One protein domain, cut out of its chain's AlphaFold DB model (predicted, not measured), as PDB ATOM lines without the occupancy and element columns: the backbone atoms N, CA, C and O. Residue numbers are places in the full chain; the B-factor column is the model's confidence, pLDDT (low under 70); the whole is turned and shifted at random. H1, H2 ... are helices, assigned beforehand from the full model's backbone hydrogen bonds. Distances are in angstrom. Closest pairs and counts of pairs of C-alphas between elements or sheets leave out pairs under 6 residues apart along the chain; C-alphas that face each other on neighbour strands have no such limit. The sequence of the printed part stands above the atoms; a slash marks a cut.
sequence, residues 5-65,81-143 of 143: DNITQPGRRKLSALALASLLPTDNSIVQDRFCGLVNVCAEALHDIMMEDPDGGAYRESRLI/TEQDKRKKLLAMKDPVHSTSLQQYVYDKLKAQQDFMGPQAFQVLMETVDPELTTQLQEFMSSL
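Overview. This is residues 5 to 65 and 81 to 143 of the 143 residues of an uncharacterized protein of Petromyzon marinus (UniProt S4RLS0). Three helices, H1, H3 and H6, form a small up-and-down bundle, each running against the one before, with H8 packed at a steep angle on H3 and H6, and H7 at a corner after H6. Residues 81 to 90, mostly H4, stick out as an arm. The printed part has 124 residues with eight named helices, H1 to H8 in order, and no named strand: all helix. It is only just compact, close to loose, with a radius of gyration of the C-alphas of 16.0 A and spans of 56 by 38 by 28 A.

Along the chain. H1, residues 10 to 21, begins at C-alpha 10 (277.353, 269.206, 259.093) and is 16.0 A long. H2 is residues 29 to 32, H3 residues 35 to 49, 21.3 A, and H4 residues 82 to 91, 14.2 A. H5 is residues 95 to 98, H6 residues 101 to 116, 22.5 A, and H7 residues 118 to 125. H8, residues 130 to 141, 16.2 A, ends at C-alpha 141 (256.041, 275.476, 265.426).

Arrangement. H1 and H3 touch, closest at the C-alphas of Ala 17 and Cys 42, 5.6 A, at a shallow tilt of 27 degrees, opposite ways. H6 touches H1 with residues 101 to 108 alone, closest at C-alphas Val 105 and Ala 21, 6.0 A. H3 and H8 touch at a steep tilt of 54 degrees. H4 touches no helix. Every O i to N i+4 pair is within hydrogen-bond range in H1, H3, H4, H6, H7 and H8; H2 and H5 are too short for one.

Size, cuts and confidence. Residues 66 to 80 are not printed; C-alphas 65 and 81 are 20.5 A apart. No link printed whole is long. Mean pLDDT of the printed part is 75.3; residues 5 to 12, 49 to 65, 88 to 99 and 142 to 143 are under 70.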
ATOM      1  N   ASP A   5     274.388 265.034 248.791       59.16
ATOM      2  CA  ASP A   5     274.598 263.775 249.516       59.16
ATOM      3  C   ASP A   5     276.085 263.501 249.807       59.16
ATOM      4  O   ASP A   5     276.432 262.812 250.763       59.16
ATOM      5  N   ASN A   6     276.997 264.100 249.028       56.59
ATOM      6  CA  ASN A   6     278.445 263.958 249.217       56.59
ATOM      7  C   ASN A   6     279.011 264.851 250.333       56.59
ATOM      8  O   ASN A   6     280.183 264.724 250.694       56.59
ATOM      9  N   ILE A   7     278.229 265.798 250.857       59.59
ATOM     10  CA  ILE A   7     278.691 266.730 251.888       59.59
ATOM     11  C   ILE A   7     278.397 266.115 253.248       59.59
ATOM     12  O   ILE A   7     277.331 266.339 253.799       59.59
ATOM     13  N   THR A   8     279.335 265.349 253.801       60.31
ATOM     14  CA  THR A   8     279.178 264.673 255.104       60.31
ATOM     15  C   THR A   8     279.445 265.578 256.308       60.31
ATOM     16  O   THR A   8     279.079 265.233 257.425       60.31
ATOM     17  N   GLN A   9     280.081 266.740 256.107       64.12
ATOM     18  CA  GLN A   9     280.365 267.689 257.186       64.12
ATOM     19  C   GLN A   9     279.126 268.545 257.499       64.12
ATOM     20  O   GLN A   9     278.722 269.332 256.632       64.12
ATOM     21  N   PRO A  10     278.584 268.498 258.732       63.56
ATOM     22  CA  PRO A  10     277.353 269.206 259.093       63.56
ATOM     23  C   PRO A  10     277.423 270.719 258.845       63.56
ATOM     24  O   PRO A  10     276.481 271.311 258.327       63.56
ATOM     25  N   GLY A  11     278.568 271.358 259.121       63.00
ATOM     26  CA  GLY A  11     278.737 272.797 258.877       63.00
ATOM     27  C   GLY A  11     278.727 273.168 257.392       63.00
ATOM     28  O   GLY A  11     278.096 274.145 256.995       63.00
ATOM     29  N   ARG A  12     279.360 272.361 256.532       67.88
ATOM     30  CA  ARG A  12     279.329 272.594 255.075       67.88
ATOM     31  C   ARG A  12     277.941 272.338 254.493       67.88
ATOM     32  O   ARG A  12     277.536 273.041 253.566       67.88
ATOM     33  N   ARG A  13     277.207 271.366 255.046       71.75
ATOM     34  CA  ARG A  13     275.821 271.074 254.666       71.75
ATOM     35  C   ARG A  13     274.898 272.227 255.062       71.75
ATOM     36  O   ARG A  13     274.191 272.735 254.197       71.75
ATOM     37  N   LYS A  14     275.023 272.746 256.290       74.81
ATOM     38  CA  LYS A  14     274.311 273.948 256.753       74.81
ATOM     39  C   LYS A  14     274.576 275.165 255.869       74.81
ATOM     40  O   LYS A  14     273.638 275.822 255.438       74.81
ATOM     41  N   LEU A  15     275.839 275.461 255.561       77.00
ATOM     42  CA  LEU A  15     276.194 276.600 254.706       77.00
ATOM     43  C   LEU A  15     275.621 276.449 253.288       77.00
ATOM     44  O   LEU A  15     275.116 277.415 252.718       77.00
ATOM     45  N   SER A  16     275.642 275.232 252.741       78.44
ATOM     46  CA  SER A  16     275.040 274.932 251.436       78.44
ATOM     47  C   SER A  16     273.516 275.091 251.467       78.44
ATOM     48  O   SER A  16     272.953 275.693 250.555       78.44
ATOM     49  N   ALA A  17     272.855 274.631 252.532       81.75
ATOM     50  CA  ALA A  17     271.421 274.816 252.739       81.75
ATOM     51  C   ALA A  17     271.052 276.302 252.894       81.75
ATOM     52  O   ALA A  17     270.117 276.757 252.248       81.75
ATOM     53  N   LEU A  18     271.830 277.094 253.647       83.75
ATOM     54  CA  LEU A  18     271.647 278.551 253.752       83.75
ATOM     55  C   LEU A  18     271.774 279.243 252.385       83.75
ATOM     56  O   LEU A  18     270.975 280.121 252.047       83.75
ATOM     57  N   ALA A  19     272.760 278.844 251.579       84.44
ATOM     58  CA  ALA A  19     272.940 279.382 250.235       84.44
ATOM     59  C   ALA A  19     271.754 279.032 249.323       84.44
ATOM     60  O   ALA A  19     271.245 279.904 248.623       84.44
ATOM     61  N   LEU A  20     271.260 277.793 249.367       83.31
ATOM     62  CA  LEU A  20     270.108 277.363 248.572       83.31
ATOM     63  C   LEU A  20     268.796 277.999 249.044       83.31
ATOM     64  O   LEU A  20     268.027 278.479 248.216       83.31
ATOM     65  N   ALA A  21     268.582 278.110 250.355       84.88
ATOM     66  CA  ALA A  21     267.445 278.820 250.933       84.88
ATOM     67  C   ALA A  21     267.438 280.307 250.534       84.88
ATOM     68  O   ALA A  21     266.378 280.905 250.368       84.88
ATOM     69  N   SER A  22     268.612 280.914 250.311       86.00
ATOM     70  CA  SER A  22     268.696 282.295 249.816       86.00
ATOM     71  C   SER A  22     268.134 282.479 248.401       86.00
ATOM     72  O   SER A  22     267.754 283.595 248.054       86.00
ATOM     73  N   LEU A  23     268.044 281.396 247.617       85.50
ATOM     74  CA  LEU A  23     267.464 281.393 246.274       85.50
ATOM     75  C   LEU A  23     265.942 281.232 246.288       85.50
ATOM     76  O   LEU A  23     265.319 281.525 245.272       85.50
ATOM     77  N   LEU A  24     265.344 280.802 247.409       83.88
ATOM     78  CA  LEU A  24     263.892 280.635 247.522       83.88
ATOM     79  C   LEU A  24     263.128 281.904 247.120       83.88
ATOM     80  O   LEU A  24     262.283 281.769 246.248       83.88
ATOM     81  N   PRO A  25     263.421 283.115 247.640       82.50
ATOM     82  CA  PRO A  25     262.706 284.334 247.260       82.50
ATOM     83  C   PRO A  25     263.161 284.880 245.890       82.50
ATOM     84  O   PRO A  25     263.733 285.967 245.807       82.50
ATOM     85  N   THR A  26     262.950 284.118 244.813       83.44
ATOM     86  CA  THR A  26     263.313 284.503 243.438       83.44
ATOM     87  C   THR A  26     262.158 284.258 242.461       83.44
ATOM     88  O   THR A  26     261.500 283.220 242.498       83.44
ATOM     89  N   ASP A  27     261.980 285.178 241.508       77.31
ATOM     90  CA  ASP A  27     261.027 285.087 240.383       77.31
ATOM     91  C   ASP A  27     261.580 284.320 239.162       77.31
ATOM     92  O   ASP A  27     261.236 284.554 238.008       77.31
ATOM     93  N   ASN A  28     262.561 283.447 239.375       84.88
ATOM     94  CA  ASN A  28     263.175 282.716 238.278       84.88
ATOM     95  C   ASN A  28     262.416 281.405 238.092       84.88
ATOM     96  O   ASN A  28     262.430 280.560 238.988       84.88
ATOM     97  N   SER A  29     261.808 281.219 236.921       81.62
ATOM     98  CA  SER A  29     261.045 280.011 236.587       81.62
ATOM     99  C   SER A  29     261.847 278.723 236.792       81.62
ATOM    100  O   SER A  29     261.315 277.748 237.303       81.62
ATOM    101  N   ILE A  30     263.154 278.732 236.517       83.56
ATOM    102  CA  ILE A  30     264.036 277.571 236.721       83.56
ATOM    103  C   ILE A  30     264.169 277.232 238.211       83.56
ATOM    104  O   ILE A  30     264.289 276.066 238.584       83.56
ATOM    105  N   VAL A  31     264.185 278.249 239.074       82.44
ATOM    106  CA  VAL A  31     264.276 278.073 240.529       82.44
ATOM    107  C   VAL A  31     262.934 277.601 241.085       82.44
ATOM    108  O   VAL A  31     262.916 276.705 241.926       82.44
ATOM    109  N   GLN A  32     261.822 278.133 240.573       82.50
ATOM    110  CA  GLN A  32     260.468 277.707 240.942       82.50
ATOM    111  C   GLN A  32     260.189 276.255 240.522       82.50
ATOM    112  O   GLN A  32     259.719 275.473 241.345       82.50
ATOM    113  N   ASP A  33     260.605 275.845 239.320       85.12
ATOM    114  CA  ASP A  33     260.528 274.449 238.852       85.12
ATOM    115  C   ASP A  33     261.310 273.475 239.752       85.12
ATOM    116  O   ASP A  33     261.074 272.266 239.754       85.12
ATOM    117  N   ARG A  34     262.282 273.988 240.516       85.88
ATOM    118  CA  ARG A  34     263.106 273.221 241.459       85.88
ATOM    119  C   ARG A  34     262.766 273.500 242.919       85.88
ATOM    120  O   ARG A  34     263.474 272.997 243.789       85.88
ATOM    121  N   PHE A  35     261.691 274.237 243.198       85.88
ATOM    122  CA  PHE A  35     261.317 274.654 244.547       85.88
ATOM    123  C   PHE A  35     261.177 273.466 245.499       85.88
ATOM    124  O   PHE A  35     261.822 273.454 246.543       85.88
ATOM    125  N   CYS A  36     260.438 272.428 245.098       86.44
ATOM    126  CA  CYS A  36     260.293 271.202 245.885       86.44
ATOM    127  C   CYS A  36     261.650 270.582 246.263       86.44
ATOM    128  O   CYS A  36     261.891 270.272 247.427       86.44
ATOM    129  N   GLY A  37     262.594 270.513 245.319       85.19
ATOM    130  CA  GLY A  37     263.945 270.013 245.590       85.19
ATOM    131  C   GLY A  37     264.758 270.907 246.534       85.19
ATOM    132  O   GLY A  37     265.527 270.397 247.344       85.19
ATOM    133  N   LEU A  38     264.594 272.231 246.455       86.62
ATOM    134  CA  LEU A  38     265.250 273.177 247.367       86.62
ATOM    135  C   LEU A  38     264.696 273.065 248.790       86.62
ATOM    136  O   LEU A  38     265.466 273.083 249.749       86.62
ATOM    137  N   VAL A  39     263.376 272.931 248.917       86.00
ATOM    138  CA  VAL A  39     262.693 272.759 250.202       86.00
ATOM    139  C   VAL A  39     263.059 271.417 250.833       86.00
ATOM    140  O   VAL A  39     263.404 271.396 252.012       86.00
ATOM    141  N   ASN A  40     263.093 270.335 250.049       86.62
ATOM    142  CA  ASN A  40     263.528 269.015 250.515       86.62
ATOM    143  C   ASN A  40     264.945 269.058 251.099       86.62
ATOM    144  O   ASN A  40     265.168 268.652 252.231       86.62
ATOM    145  N   VAL A  41     265.882 269.672 250.377       85.12
ATOM    146  CA  VAL A  41     267.249 269.878 250.866       85.12
ATOM    147  C   VAL A  41     267.295 270.654 252.186       85.12
ATOM    148  O   VAL A  41     268.112 270.356 253.056       85.12
ATOM    149  N   CYS A  42     266.467 271.693 252.328       84.00
ATOM    150  CA  CYS A  42     266.431 272.477 253.560       84.00
ATOM    151  C   CYS A  42     265.890 271.644 254.727       84.00
ATOM    152  O   CYS A  42     266.432 271.739 255.824       84.00
ATOM    153  N   ALA A  43     264.863 270.824 254.489       82.81
ATOM    154  CA  ALA A  43     264.293 269.919 255.482       82.81
ATOM    155  C   ALA A  43     265.290 268.823 255.896       82.81
ATOM    156  O   ALA A  43     265.511 268.627 257.086       82.81
ATOM    157  N   GLU A  44     265.964 268.179 254.940       82.88
ATOM    158  CA  GLU A  44     267.032 267.204 255.208       82.88
ATOM    159  C   GLU A  44     268.162 267.825 256.038       82.88
ATOM    160  O   GLU A  44     268.552 267.290 257.074       82.88
ATOM    161  N   ALA A  45     268.637 269.011 255.644       79.69
ATOM    162  CA  ALA A  45     269.674 269.717 256.388       79.69
ATOM    163  C   ALA A  45     269.215 270.132 257.795       79.69
ATOM    164  O   ALA A  45     270.046 270.215 258.694       79.69
ATOM    165  N   LEU A  46     267.923 270.402 258.005       78.06
ATOM    166  CA  LEU A  46     267.373 270.635 259.339       78.06
ATOM    167  C   LEU A  46     267.397 269.349 260.165       78.06
ATOM    168  O   LEU A  46     267.927 269.384 261.269       78.06
ATOM    169  N   HIS A  47     266.940 268.217 259.627       78.25
ATOM    170  CA  HIS A  47     267.001 266.916 260.314       78.25
ATOM    171  C   HIS A  47     268.419 266.504 260.705       78.25
ATOM    172  O   HIS A  47     268.633 265.978 261.789       78.25
ATOM    173  N   ASP A  48     269.408 266.793 259.862       72.06
ATOM    174  CA  ASP A  48     270.805 266.462 260.152       72.06
ATOM    175  C   ASP A  48     271.413 267.273 261.311       72.06
ATOM    176  O   ASP A  48     272.429 266.877 261.889       72.06
ATOM    177  N   ILE A  49     270.861 268.456 261.601       69.19
ATOM    178  CA  ILE A  49     271.439 269.427 262.546       69.19
ATOM    179  C   ILE A  49     270.588 269.546 263.815       69.19
ATOM    180  O   ILE A  49     271.110 269.872 264.886       69.19
ATOM    181  N   MET A  50     269.288 269.305 263.706       68.06
ATOM    182  CA  MET A  50     268.361 269.272 264.824       68.06
ATOM    183  C   MET A  50     268.581 267.982 265.615       68.06
ATOM    184  O   MET A  50     268.406 266.887 265.092       68.06
ATOM    185  N   MET A  51     268.970 268.105 266.883       59.44
ATOM    186  CA  MET A  51     268.942 266.971 267.809       59.44
ATOM    187  C   MET A  51     267.596 266.947 268.532       59.44
ATOM    188  O   MET A  51     267.096 267.999 268.944       59.44
ATOM    189  N   GLU A  52     267.030 265.752 268.704       53.44
ATOM    190  CA  GLU A  52     265.954 265.528 269.670       53.44
ATOM    191  C   GLU A  52     266.493 265.841 271.069       53.44
ATOM    192  O   GLU A  52     267.512 265.289 271.497       53.44
ATOM    193  N   ASP A  53     265.838 266.763 271.774       51.94
ATOM    194  CA  ASP A  53     266.169 267.052 273.164       51.94
ATOM    195  C   ASP A  53     265.855 265.784 273.991       51.94
ATOM    196  O   ASP A  53     264.735 265.266 273.898       51.94
ATOM    197  N   PRO A  54     266.806 265.233 274.773       49.84
ATOM    198  CA  PRO A  54     266.619 263.971 275.499       49.84
ATOM    199  C   PRO A  54     265.461 263.990 276.513       49.84
ATOM    200  O   PRO A  54     265.020 262.928 276.948       49.84
ATOM    201  N   ASP A  55     264.934 265.170 276.850       52.38
ATOM    202  CA  ASP A  55     263.749 265.362 277.696       52.38
ATOM    203  C   ASP A  55     262.424 265.491 276.902       52.38
ATOM    204  O   ASP A  55     261.387 265.851 277.463       52.38
ATOM    205  N   GLY A  56     262.419 265.191 275.596       49.88
ATOM    206  CA  GLY A  56     261.219 265.205 274.746       49.88
ATOM    207  C   GLY A  56     260.674 266.606 274.441       49.88
ATOM    208  O   GLY A  56     259.516 266.751 274.046       49.88
ATOM    209  N   GLY A  57     261.485 267.646 274.650       48.03
ATOM    210  CA  GLY A  57     261.088 269.044 274.523       48.03
ATOM    211  C   GLY A  57     261.863 269.790 273.442       48.03
ATOM    212  O   GLY A  57     262.968 270.231 273.703       48.03
ATOM    213  N   ALA A  58     261.213 270.006 272.293       52.19
ATOM    214  CA  ALA A  58     261.618 270.863 271.167       52.19
ATOM    215  C   ALA A  58     262.958 270.525 270.476       52.19
ATOM    216  O   ALA A  58     264.019 270.487 271.084       52.19
ATOM    217  N   TYR A  59     262.924 270.375 269.149       52.38
ATOM    218  CA  TYR A  59     264.134 270.284 268.328       52.38
ATOM    219  C   TYR A  59     264.983 271.546 268.496       52.38
ATOM    220  O   TYR A  59     264.541 272.644 268.148       52.38
ATOM    221  N   ARG A  60     266.203 271.397 269.021       55.38
ATOM    222  CA  ARG A  60     267.165 272.499 269.103       55.38
ATOM    223  C   ARG A  60     268.229 272.305 268.045       55.38
ATOM    224  O   ARG A  60     268.875 271.260 267.974       55.38
ATOM    225  N   GLU A  61     268.439 273.347 267.248       56.69
ATOM    226  CA  GLU A  61     269.525 273.356 266.281       56.69
ATOM    227  C   GLU A  61     270.833 273.192 267.051       56.69
ATOM    228  O   GLU A  61     271.196 274.044 267.874       56.69
ATOM    229  N   SER A  62     271.537 272.084 266.801       50.78
ATOM    230  CA  SER A  62     272.885 271.907 267.311       50.78
ATOM    231  C   SER A  62     273.665 273.120 266.844       50.78
ATOM    232  O   SER A  62     273.824 273.343 265.638       50.78
ATOM    233  N   ARG A  63     274.109 273.969 267.783       50.69
ATOM    234  CA  ARG A  63     275.084 274.999 267.450       50.69
ATOM    235  C   ARG A  63     276.297 274.228 266.978       50.69
ATOM    236  O   ARG A  63     277.123 273.816 267.786       50.69
ATOM    237  N   LEU A  64     276.385 274.059 265.663       49.94
ATOM    238  CA  LEU A  64     277.571 273.652 264.951       49.94
ATOM    239  C   LEU A  64     278.567 274.784 265.152       49.94
ATOM    240  O   LEU A  64     278.884 275.542 264.243       49.94
ATOM    241  N   ILE A  65     279.106 274.894 266.361       44.00
ATOM    242  CA  ILE A  65     280.517 275.133 266.529       44.00
ATOM    243  C   ILE A  65     281.105 273.903 265.848       44.00
ATOM    244  O   ILE A  65     281.401 272.907 266.499       44.00
ATOM    245  N   THR A  81     298.929 281.652 268.705       76.44
ATOM    246  CA  THR A  81     299.467 282.891 268.144       76.44
ATOM    247  C   THR A  81     298.353 283.930 267.991       76.44
ATOM    248  O   THR A  81     297.157 283.613 267.948       76.44
ATOM    249  N   GLU A  82     298.707 285.213 267.875       77.94
ATOM    250  CA  GLU A  82     297.699 286.236 267.565       77.94
ATOM    251  C   GLU A  82     296.976 285.961 266.240       77.94
ATOM    252  O   GLU A  82     295.800 286.301 266.100       77.94
ATOM    253  N   GLN A  83     297.646 285.323 265.276       75.12
ATOM    254  CA  GLN A  83     297.040 284.932 264.008       75.12
ATOM    255  C   GLN A  83     295.978 283.845 264.205       75.12
ATOM    256  O   GLN A  83     294.913 283.939 263.594       75.12
ATOM    257  N   ASP A  84     296.208 282.876 265.091       71.12
ATOM    258  CA  ASP A  84     295.235 281.818 265.400       71.12
ATOM    259  C   ASP A  84     294.006 282.383 266.107       71.12
ATOM    260  O   ASP A  84     292.869 282.066 265.753       71.12
ATOM    261  N   LYS A  85     294.218 283.320 267.038       74.44
ATOM    262  CA  LYS A  85     293.123 284.061 267.680       74.44
ATOM    263  C   LYS A  85     292.302 284.833 266.645       74.44
ATOM    264  O   LYS A  85     291.074 284.773 266.671       74.44
ATOM    265  N   ARG A  86     292.958 285.519 265.699       75.19
ATOM    266  CA  ARG A  86     292.283 286.258 264.616       75.19
ATOM    267  C   ARG A  86     291.525 285.323 263.670       75.19
ATOM    268  O   ARG A  86     290.380 285.623 263.343       75.19
ATOM    269  N   LYS A  87     292.110 284.186 263.275       71.25
ATOM    270  CA  LYS A  87     291.437 283.156 262.462       71.25
ATOM    271  C   LYS A  87     290.203 282.602 263.172       71.25
ATOM    272  O   LYS A  87     289.148 282.527 262.553       71.25
ATOM    273  N   LYS A  88     290.294 282.299 264.472       66.44
ATOM    274  CA  LYS A  88     289.161 281.813 265.276       66.44
ATOM    275  C   LYS A  88     288.037 282.848 265.377       66.44
ATOM    276  O   LYS A  88     286.872 282.507 265.204       66.44
ATOM    277  N   LEU A  89     288.373 284.120 265.604       69.00
ATOM    278  CA  LEU A  89     287.389 285.210 265.631       69.00
ATOM    279  C   LEU A  89     286.726 285.441 264.266       69.00
ATOM    280  O   LEU A  89     285.543 285.771 264.213       69.00
ATOM    281  N   LEU A  90     287.470 285.279 263.167       68.19
ATOM    282  CA  LEU A  90     286.920 285.382 261.817       68.19
ATOM    283  C   LEU A  90     286.022 284.186 261.480       68.19
ATOM    284  O   LEU A  90     284.958 284.391 260.909       68.19
ATOM    285  N   ALA A  91     286.402 282.973 261.891       63.97
ATOM    286  CA  ALA A  91     285.563 281.787 261.753       63.97
ATOM    287  C   ALA A  91     284.229 281.970 262.489       63.97
ATOM    288  O   ALA A  91     283.185 281.726 261.909       63.97
ATOM    289  N   MET A  92     284.232 282.537 263.700       61.06
ATOM    290  CA  MET A  92     283.003 282.847 264.452       61.06
ATOM    291  C   MET A  92     282.067 283.862 263.764       61.06
ATOM    292  O   MET A  92     280.909 283.974 264.160       61.06
ATOM    293  N   LYS A  93     282.537 284.611 262.755       62.81
ATOM    294  CA  LYS A  93     281.688 285.498 261.935       62.81
ATOM    295  C   LYS A  93     280.999 284.779 260.774       62.81
ATOM    296  O   LYS A  93     280.184 285.404 260.100       62.81
ATOM    297  N   ASP A  94     281.317 283.513 260.521       65.25
ATOM    298  CA  ASP A  94     280.662 282.732 259.477       65.25
ATOM    299  C   ASP A  94     279.153 282.577 259.798       65.25
ATOM    300  O   ASP A  94     278.789 282.271 260.947       65.25
ATOM    301  N   PRO A  95     278.251 282.803 258.820       63.94
ATOM    302  CA  PRO A  95     276.809 282.606 258.982       63.94
ATOM    303  C   PRO A  95     276.436 281.240 259.562       63.94
ATOM    304  O   PRO A  95     275.450 281.130 260.285       63.94
ATOM    305  N   VAL A  96     277.248 280.204 259.334       63.31
ATOM    306  CA  VAL A  96     277.009 278.860 259.872       63.31
ATOM    307  C   VAL A  96     276.940 278.829 261.411       63.31
ATOM    308  O   VAL A  96     276.236 277.990 261.976       63.31
ATOM    309  N   HIS A  97     277.616 279.766 262.090       63.88
ATOM    310  CA  HIS A  97     277.681 279.855 263.555       63.88
ATOM    311  C   HIS A  97     276.729 280.891 264.164       63.88
ATOM    312  O   HIS A  97     276.404 280.807 265.351       63.88
ATOM    313  N   SER A  98     276.306 281.882 263.379       63.66
ATOM    314  CA  SER A  98     275.505 283.019 263.858       63.66
ATOM    315  C   SER A  98     274.058 282.999 263.370       63.66
ATOM    316  O   SER A  98     273.198 283.616 263.995       63.66
ATOM    317  N   THR A  99     273.769 282.279 262.286       69.94
ATOM    318  CA  THR A  99     272.434 282.170 261.697       69.94
ATOM    319  C   THR A  99     271.813 280.831 262.058       69.94
ATOM    320  O   THR A  99     272.438 279.785 261.866       69.94
ATOM    321  N   SER A 100     270.583 280.857 262.569       78.12
ATOM    322  CA  SER A 100     269.808 279.632 262.732       78.12
ATOM    323  C   SER A 100     269.252 279.194 261.383       78.12
ATOM    324  O   SER A 100     268.582 279.990 260.724       78.12
ATOM    325  N   LEU A 101     269.539 277.961 260.950       79.44
ATOM    326  CA  LEU A 101     269.018 277.451 259.679       79.44
ATOM    327  C   LEU A 101     267.485 277.418 259.697       79.44
ATOM    328  O   LEU A 101     266.862 277.814 258.718       79.44
ATOM    329  N   GLN A 102     266.893 277.032 260.828       79.81
ATOM    330  CA  GLN A 102     265.445 276.963 261.039       79.81
ATOM    331  C   GLN A 102     264.787 278.333 260.837       79.81
ATOM    332  O   GLN A 102     263.908 278.478 259.986       79.81
ATOM    333  N   GLN A 103     265.276 279.360 261.541       81.44
ATOM    334  CA  GLN A 103     264.763 280.727 261.400       81.44
ATOM    335  C   GLN A 103     264.993 281.264 259.984       81.44
ATOM    336  O   GLN A 103     264.116 281.894 259.400       81.44
ATOM    337  N   TYR A 104     266.160 280.992 259.403       84.88
ATOM    338  CA  TYR A 104     266.498 281.493 258.078       84.88
ATOM    339  C   TYR A 104     265.620 280.881 256.983       84.88
ATOM    340  O   TYR A 104     265.153 281.602 256.105       84.88
ATOM    341  N   VAL A 105     265.365 279.570 257.030       85.88
ATOM    342  CA  VAL A 105     264.455 278.898 256.090       85.88
ATOM    343  C   VAL A 105     263.042 279.462 256.234       85.88
ATOM    344  O   VAL A 105     262.437 279.811 255.220       85.88
ATOM    345  N   TYR A 106     262.553 279.646 257.466       86.06
ATOM    346  CA  TYR A 106     261.261 280.288 257.724       86.06
ATOM    347  C   TYR A 106     261.177 281.689 257.106       86.06
ATOM    348  O   TYR A 106     260.257 281.978 256.340       86.06
ATOM    349  N   ASP A 107     262.168 282.544 257.370       87.88
ATOM    350  CA  ASP A 107     262.200 283.916 256.857       87.88
ATOM    351  C   ASP A 107     262.208 283.949 255.324       87.88
ATOM    352  O   ASP A 107     261.573 284.809 254.711       87.88
ATOM    353  N   LYS A 108     262.908 283.005 254.682       89.00
ATOM    354  CA  LYS A 108     262.973 282.908 253.217       89.00
ATOM    355  C   LYS A 108     261.685 282.381 252.600       89.00
ATOM    356  O   LYS A 108     261.275 282.906 251.567       89.00
ATOM    357  N   LEU A 109     261.025 281.409 253.231       87.38
ATOM    358  CA  LEU A 109     259.704 280.934 252.809       87.38
ATOM    359  C   LEU A 109     258.650 282.033 252.952       87.38
ATOM    360  O   LEU A 109     257.877 282.264 252.028       87.38
ATOM    361  N   LYS A 110     258.676 282.770 254.065       88.06
ATOM    362  CA  LYS A 110     257.787 283.909 254.288       88.06
ATOM    363  C   LYS A 110     258.030 285.028 253.277       88.06
ATOM    364  O   LYS A 110     257.082 285.517 252.679       88.06
ATOM    365  N   ALA A 111     259.291 285.374 253.013       88.88
ATOM    366  CA  ALA A 111     259.637 286.353 251.984       88.88
ATOM    367  C   ALA A 111     259.171 285.916 250.586       88.88
ATOM    368  O   ALA A 111     258.710 286.750 249.809       88.88
ATOM    369  N   GLN A 112     259.259 284.619 250.271       86.81
ATOM    370  CA  GLN A 112     258.724 284.075 249.025       86.81
ATOM    371  C   GLN A 112     257.196 284.216 248.980       86.81
ATOM    372  O   GLN A 112     256.672 284.716 247.989       86.81
ATOM    373  N   GLN A 113     256.487 283.858 250.055       87.81
ATOM    374  CA  GLN A 113     255.034 284.017 250.160       87.81
ATOM    375  C   GLN A 113     254.590 285.482 250.020       87.81
ATOM    376  O   GLN A 113     253.622 285.756 249.311       87.81
ATOM    377  N   ASP A 114     255.293 286.417 250.660       89.56
ATOM    378  CA  ASP A 114     255.011 287.853 250.571       89.56
ATOM    379  C   ASP A 114     255.255 288.389 249.151       89.56
ATOM    380  O   ASP A 114     254.537 289.277 248.688       89.56
ATOM    381  N   PHE A 115     256.240 287.834 248.441       86.88
ATOM    382  CA  PHE A 115     256.598 288.245 247.086       86.88
ATOM    383  C   PHE A 115     255.583 287.784 246.026       86.88
ATOM    384  O   PHE A 115     255.149 288.591 245.207       86.88
ATOM    385  N   MET A 116     255.188 286.505 246.030       87.12
ATOM    386  CA  MET A 116     254.266 285.943 245.020       87.12
ATOM    387  C   MET A 116     252.792 285.947 245.443       87.12
ATOM    388  O   MET A 116     251.898 285.711 244.628       87.12
ATOM    389  N   GLY A 117     252.526 286.231 246.715       88.19
ATOM    390  CA  GLY A 117     251.204 286.185 247.317       88.19
ATOM    391  C   GLY A 117     250.803 284.781 247.796       88.19
ATOM    392  O   GLY A 117     251.307 283.761 247.317       88.19
ATOM    393  N   PRO A 118     249.840 284.701 248.732       87.56
ATOM    394  CA  PRO A 118     249.496 283.459 249.425       87.56
ATOM    395  C   PRO A 118     248.925 282.375 248.502       87.56
ATOM    396  O   PRO A 118     249.170 281.199 248.733       87.56
ATOM    397  N   GLN A 119     248.193 282.754 247.449       87.25
ATOM    398  CA  GLN A 119     247.569 281.798 246.524       87.25
ATOM    399  C   GLN A 119     248.608 281.111 245.629       87.25
ATOM    400  O   GLN A 119     248.592 279.892 245.497       87.25
ATOM    401  N   ALA A 120     249.538 281.879 245.054       86.25
ATOM    402  CA  ALA A 120     250.617 281.327 244.238       86.25
ATOM    403  C   ALA A 120     251.584 280.487 245.085       86.25
ATOM    404  O   ALA A 120     252.003 279.412 244.663       86.25
ATOM    405  N   PHE A 121     251.872 280.938 246.309       88.19
ATOM    406  CA  PHE A 121     252.684 280.181 247.255       88.19
ATOM    407  C   PHE A 121     252.036 278.849 247.645       88.19
ATOM    408  O   PHE A 121     252.725 277.839 247.717       88.19
ATOM    409  N   GLN A 122     250.714 278.819 247.851       86.69
ATOM    410  CA  GLN A 122     249.998 277.583 248.165       86.69
ATOM    411  C   GLN A 122     250.119 276.554 247.034       86.69
ATOM    412  O   GLN A 122     250.468 275.410 247.305       86.69
ATOM    413  N   VAL A 123     249.930 276.971 245.777       88.06
ATOM    414  CA  VAL A 123     250.127 276.100 244.601       88.06
ATOM    415  C   VAL A 123     251.564 275.577 244.533       88.06
ATOM    416  O   VAL A 123     251.797 274.417 244.207       88.06
ATOM    417  N   LEU A 124     252.545 276.416 244.869       84.75
ATOM    418  CA  LEU A 124     253.944 276.005 244.898       84.75
ATOM    419  C   LEU A 124     254.215 274.994 246.026       84.75
ATOM    420  O   LEU A 124     254.944 274.024 245.820       84.75
ATOM    421  N   MET A 125     253.592 275.176 247.191       85.69
ATOM    422  CA  MET A 125     253.711 274.260 248.326       85.69
ATOM    423  C   MET A 125     253.021 272.912 248.070       85.69
ATOM    424  O   MET A 125     253.495 271.899 248.563       85.69
ATOM    425  N   GLU A 126     251.975 272.861 247.239       86.81
ATOM    426  CA  GLU A 126     251.353 271.601 246.793       86.81
ATOM    427  C   GLU A 126     252.299 270.721 245.957       86.81
ATOM    428  O   GLU A 126     252.070 269.520 245.824       86.81
ATOM    429  N   THR A 127     253.376 271.292 245.403       85.88
ATOM    430  CA  THR A 127     254.422 270.516 244.710       85.88
ATOM    431  C   THR A 127     255.415 269.859 245.669       85.88
ATOM    432  O   THR A 127     256.178 268.980 245.259       85.88
ATOM    433  N   VAL A 128     255.442 270.304 246.928       86.12
ATOM    434  CA  VAL A 128     256.287 269.750 247.987       86.12
ATOM    435  C   VAL A 128     255.593 268.526 248.572       86.12
ATOM    436  O   VAL A 128     254.370 268.497 248.701       86.12
ATOM    437  N   ASP A 129     256.374 267.512 248.940       85.44
ATOM    438  CA  ASP A 129     255.835 266.337 249.618       85.44
ATOM    439  C   ASP A 129     255.043 266.761 250.883       85.44
ATOM    440  O   ASP A 129     255.544 267.561 251.691       85.44
ATOM    441  N   PRO A 130     253.802 266.274 251.075       82.88
ATOM    442  CA  PRO A 130     253.017 266.562 252.273       82.88
ATOM    443  C   PRO A 130     253.720 266.139 253.574       82.88
ATOM    444  O   PRO A 130     253.531 266.792 254.604       82.88
ATOM    445  N   GLU A 131     254.558 265.101 253.544       82.62
ATOM    446  CA  GLU A 131     255.341 264.672 254.703       82.62
ATOM    447  C   GLU A 131     256.395 265.725 255.071       82.62
ATOM    448  O   GLU A 131     256.442 266.184 256.214       82.62
ATOM    449  N   LEU A 132     257.156 266.214 254.087       81.69
ATOM    450  CA  LEU A 132     258.133 267.295 254.280       81.69
ATOM    451  C   LEU A 132     257.468 268.593 254.738       81.69
ATOM    452  O   LEU A 132     258.016 269.325 255.560       81.69
ATOM    453  N   THR A 133     256.274 268.879 254.224       82.56
ATOM    454  CA  THR A 133     255.483 270.046 254.634       82.56
ATOM    455  C   THR A 133     255.100 269.961 256.107       82.56
ATOM    456  O   THR A 133     255.212 270.953 256.826       82.56
ATOM    457  N   THR A 134     254.689 268.778 256.568       82.75
ATOM    458  CA  THR A 134     254.345 268.531 257.974       82.75
ATOM    459  C   THR A 134     255.577 268.685 258.862       82.75
ATOM    460  O   THR A 134     255.540 269.440 259.827       82.75
ATOM    461  N   GLN A 135     256.701 268.077 258.475       79.81
ATOM    462  CA  GLN A 135     257.971 268.195 259.199       79.81
ATOM    463  C   GLN A 135     258.449 269.652 259.287       79.81
ATOM    464  O   GLN A 135     258.819 270.132 260.355       79.81
ATOM    465  N   LEU A 136     258.385 270.404 258.183       79.44
ATOM    466  CA  LEU A 136     258.699 271.832 258.190       79.44
ATOM    467  C   LEU A 136     257.753 272.615 259.097       79.44
ATOM    468  O   LEU A 136     258.211 273.508 259.800       79.44
ATOM    469  N   GLN A 137     256.456 272.302 259.114       80.25
ATOM    470  CA  GLN A 137     255.505 272.940 260.029       80.25
ATOM    471  C   GLN A 137     255.797 272.626 261.495       80.25
ATOM    472  O   GLN A 137     255.686 273.526 262.328       80.25
ATOM    473  N   GLU A 138     256.213 271.404 261.815       80.38
ATOM    474  CA  GLU A 138     256.654 271.028 263.160       80.38
ATOM    475  C   GLU A 138     257.897 271.820 263.574       80.38
ATOM    476  O   GLU A 138     257.903 272.426 264.646       80.38
ATOM    477  N   PHE A 139     258.892 271.930 262.687       74.38
ATOM    478  CA  PHE A 139     260.054 272.788 262.915       74.38
ATOM    479  C   PHE A 139     259.664 274.261 263.046       74.38
ATOM    480  O   PHE A 139     260.198 274.969 263.886       74.38
ATOM    481  N   MET A 140     258.727 274.770 262.254       74.25
ATOM    482  CA  MET A 140     258.290 276.164 262.379       74.25
ATOM    483  C   MET A 140     257.493 276.414 263.663       74.25
ATOM    484  O   MET A 140     257.516 277.520 264.190       74.25
ATOM    485  N   SER A 141     256.799 275.396 264.174       71.75
ATOM    486  CA  SER A 141     256.041 275.476 265.426       71.75
ATOM    487  C   SER A 141     256.941 275.418 266.663       71.75
ATOM    488  O   SER A 141     256.505 275.815 267.741       71.75
ATOM    489  N   SER A 142     258.177 274.928 266.517       66.12
ATOM    490  CA  SER A 142     259.191 274.894 267.576       66.12
ATOM    491  C   SER A 142     260.146 276.098 267.578       66.12
ATOM    492  O   SER A 142     261.074 276.105 268.391       66.12
ATOM    493  N   LEU A 143     259.949 277.080 266.682       62.53
ATOM    494  CA  LEU A 143     260.673 278.366 266.663       62.53
ATOM    495  C   LEU A 143     260.305 279.277 267.844       62.53
ATOM    496  O   LEU A 143     259.109 279.341 268.210       62.53
TER     497      LEU A 143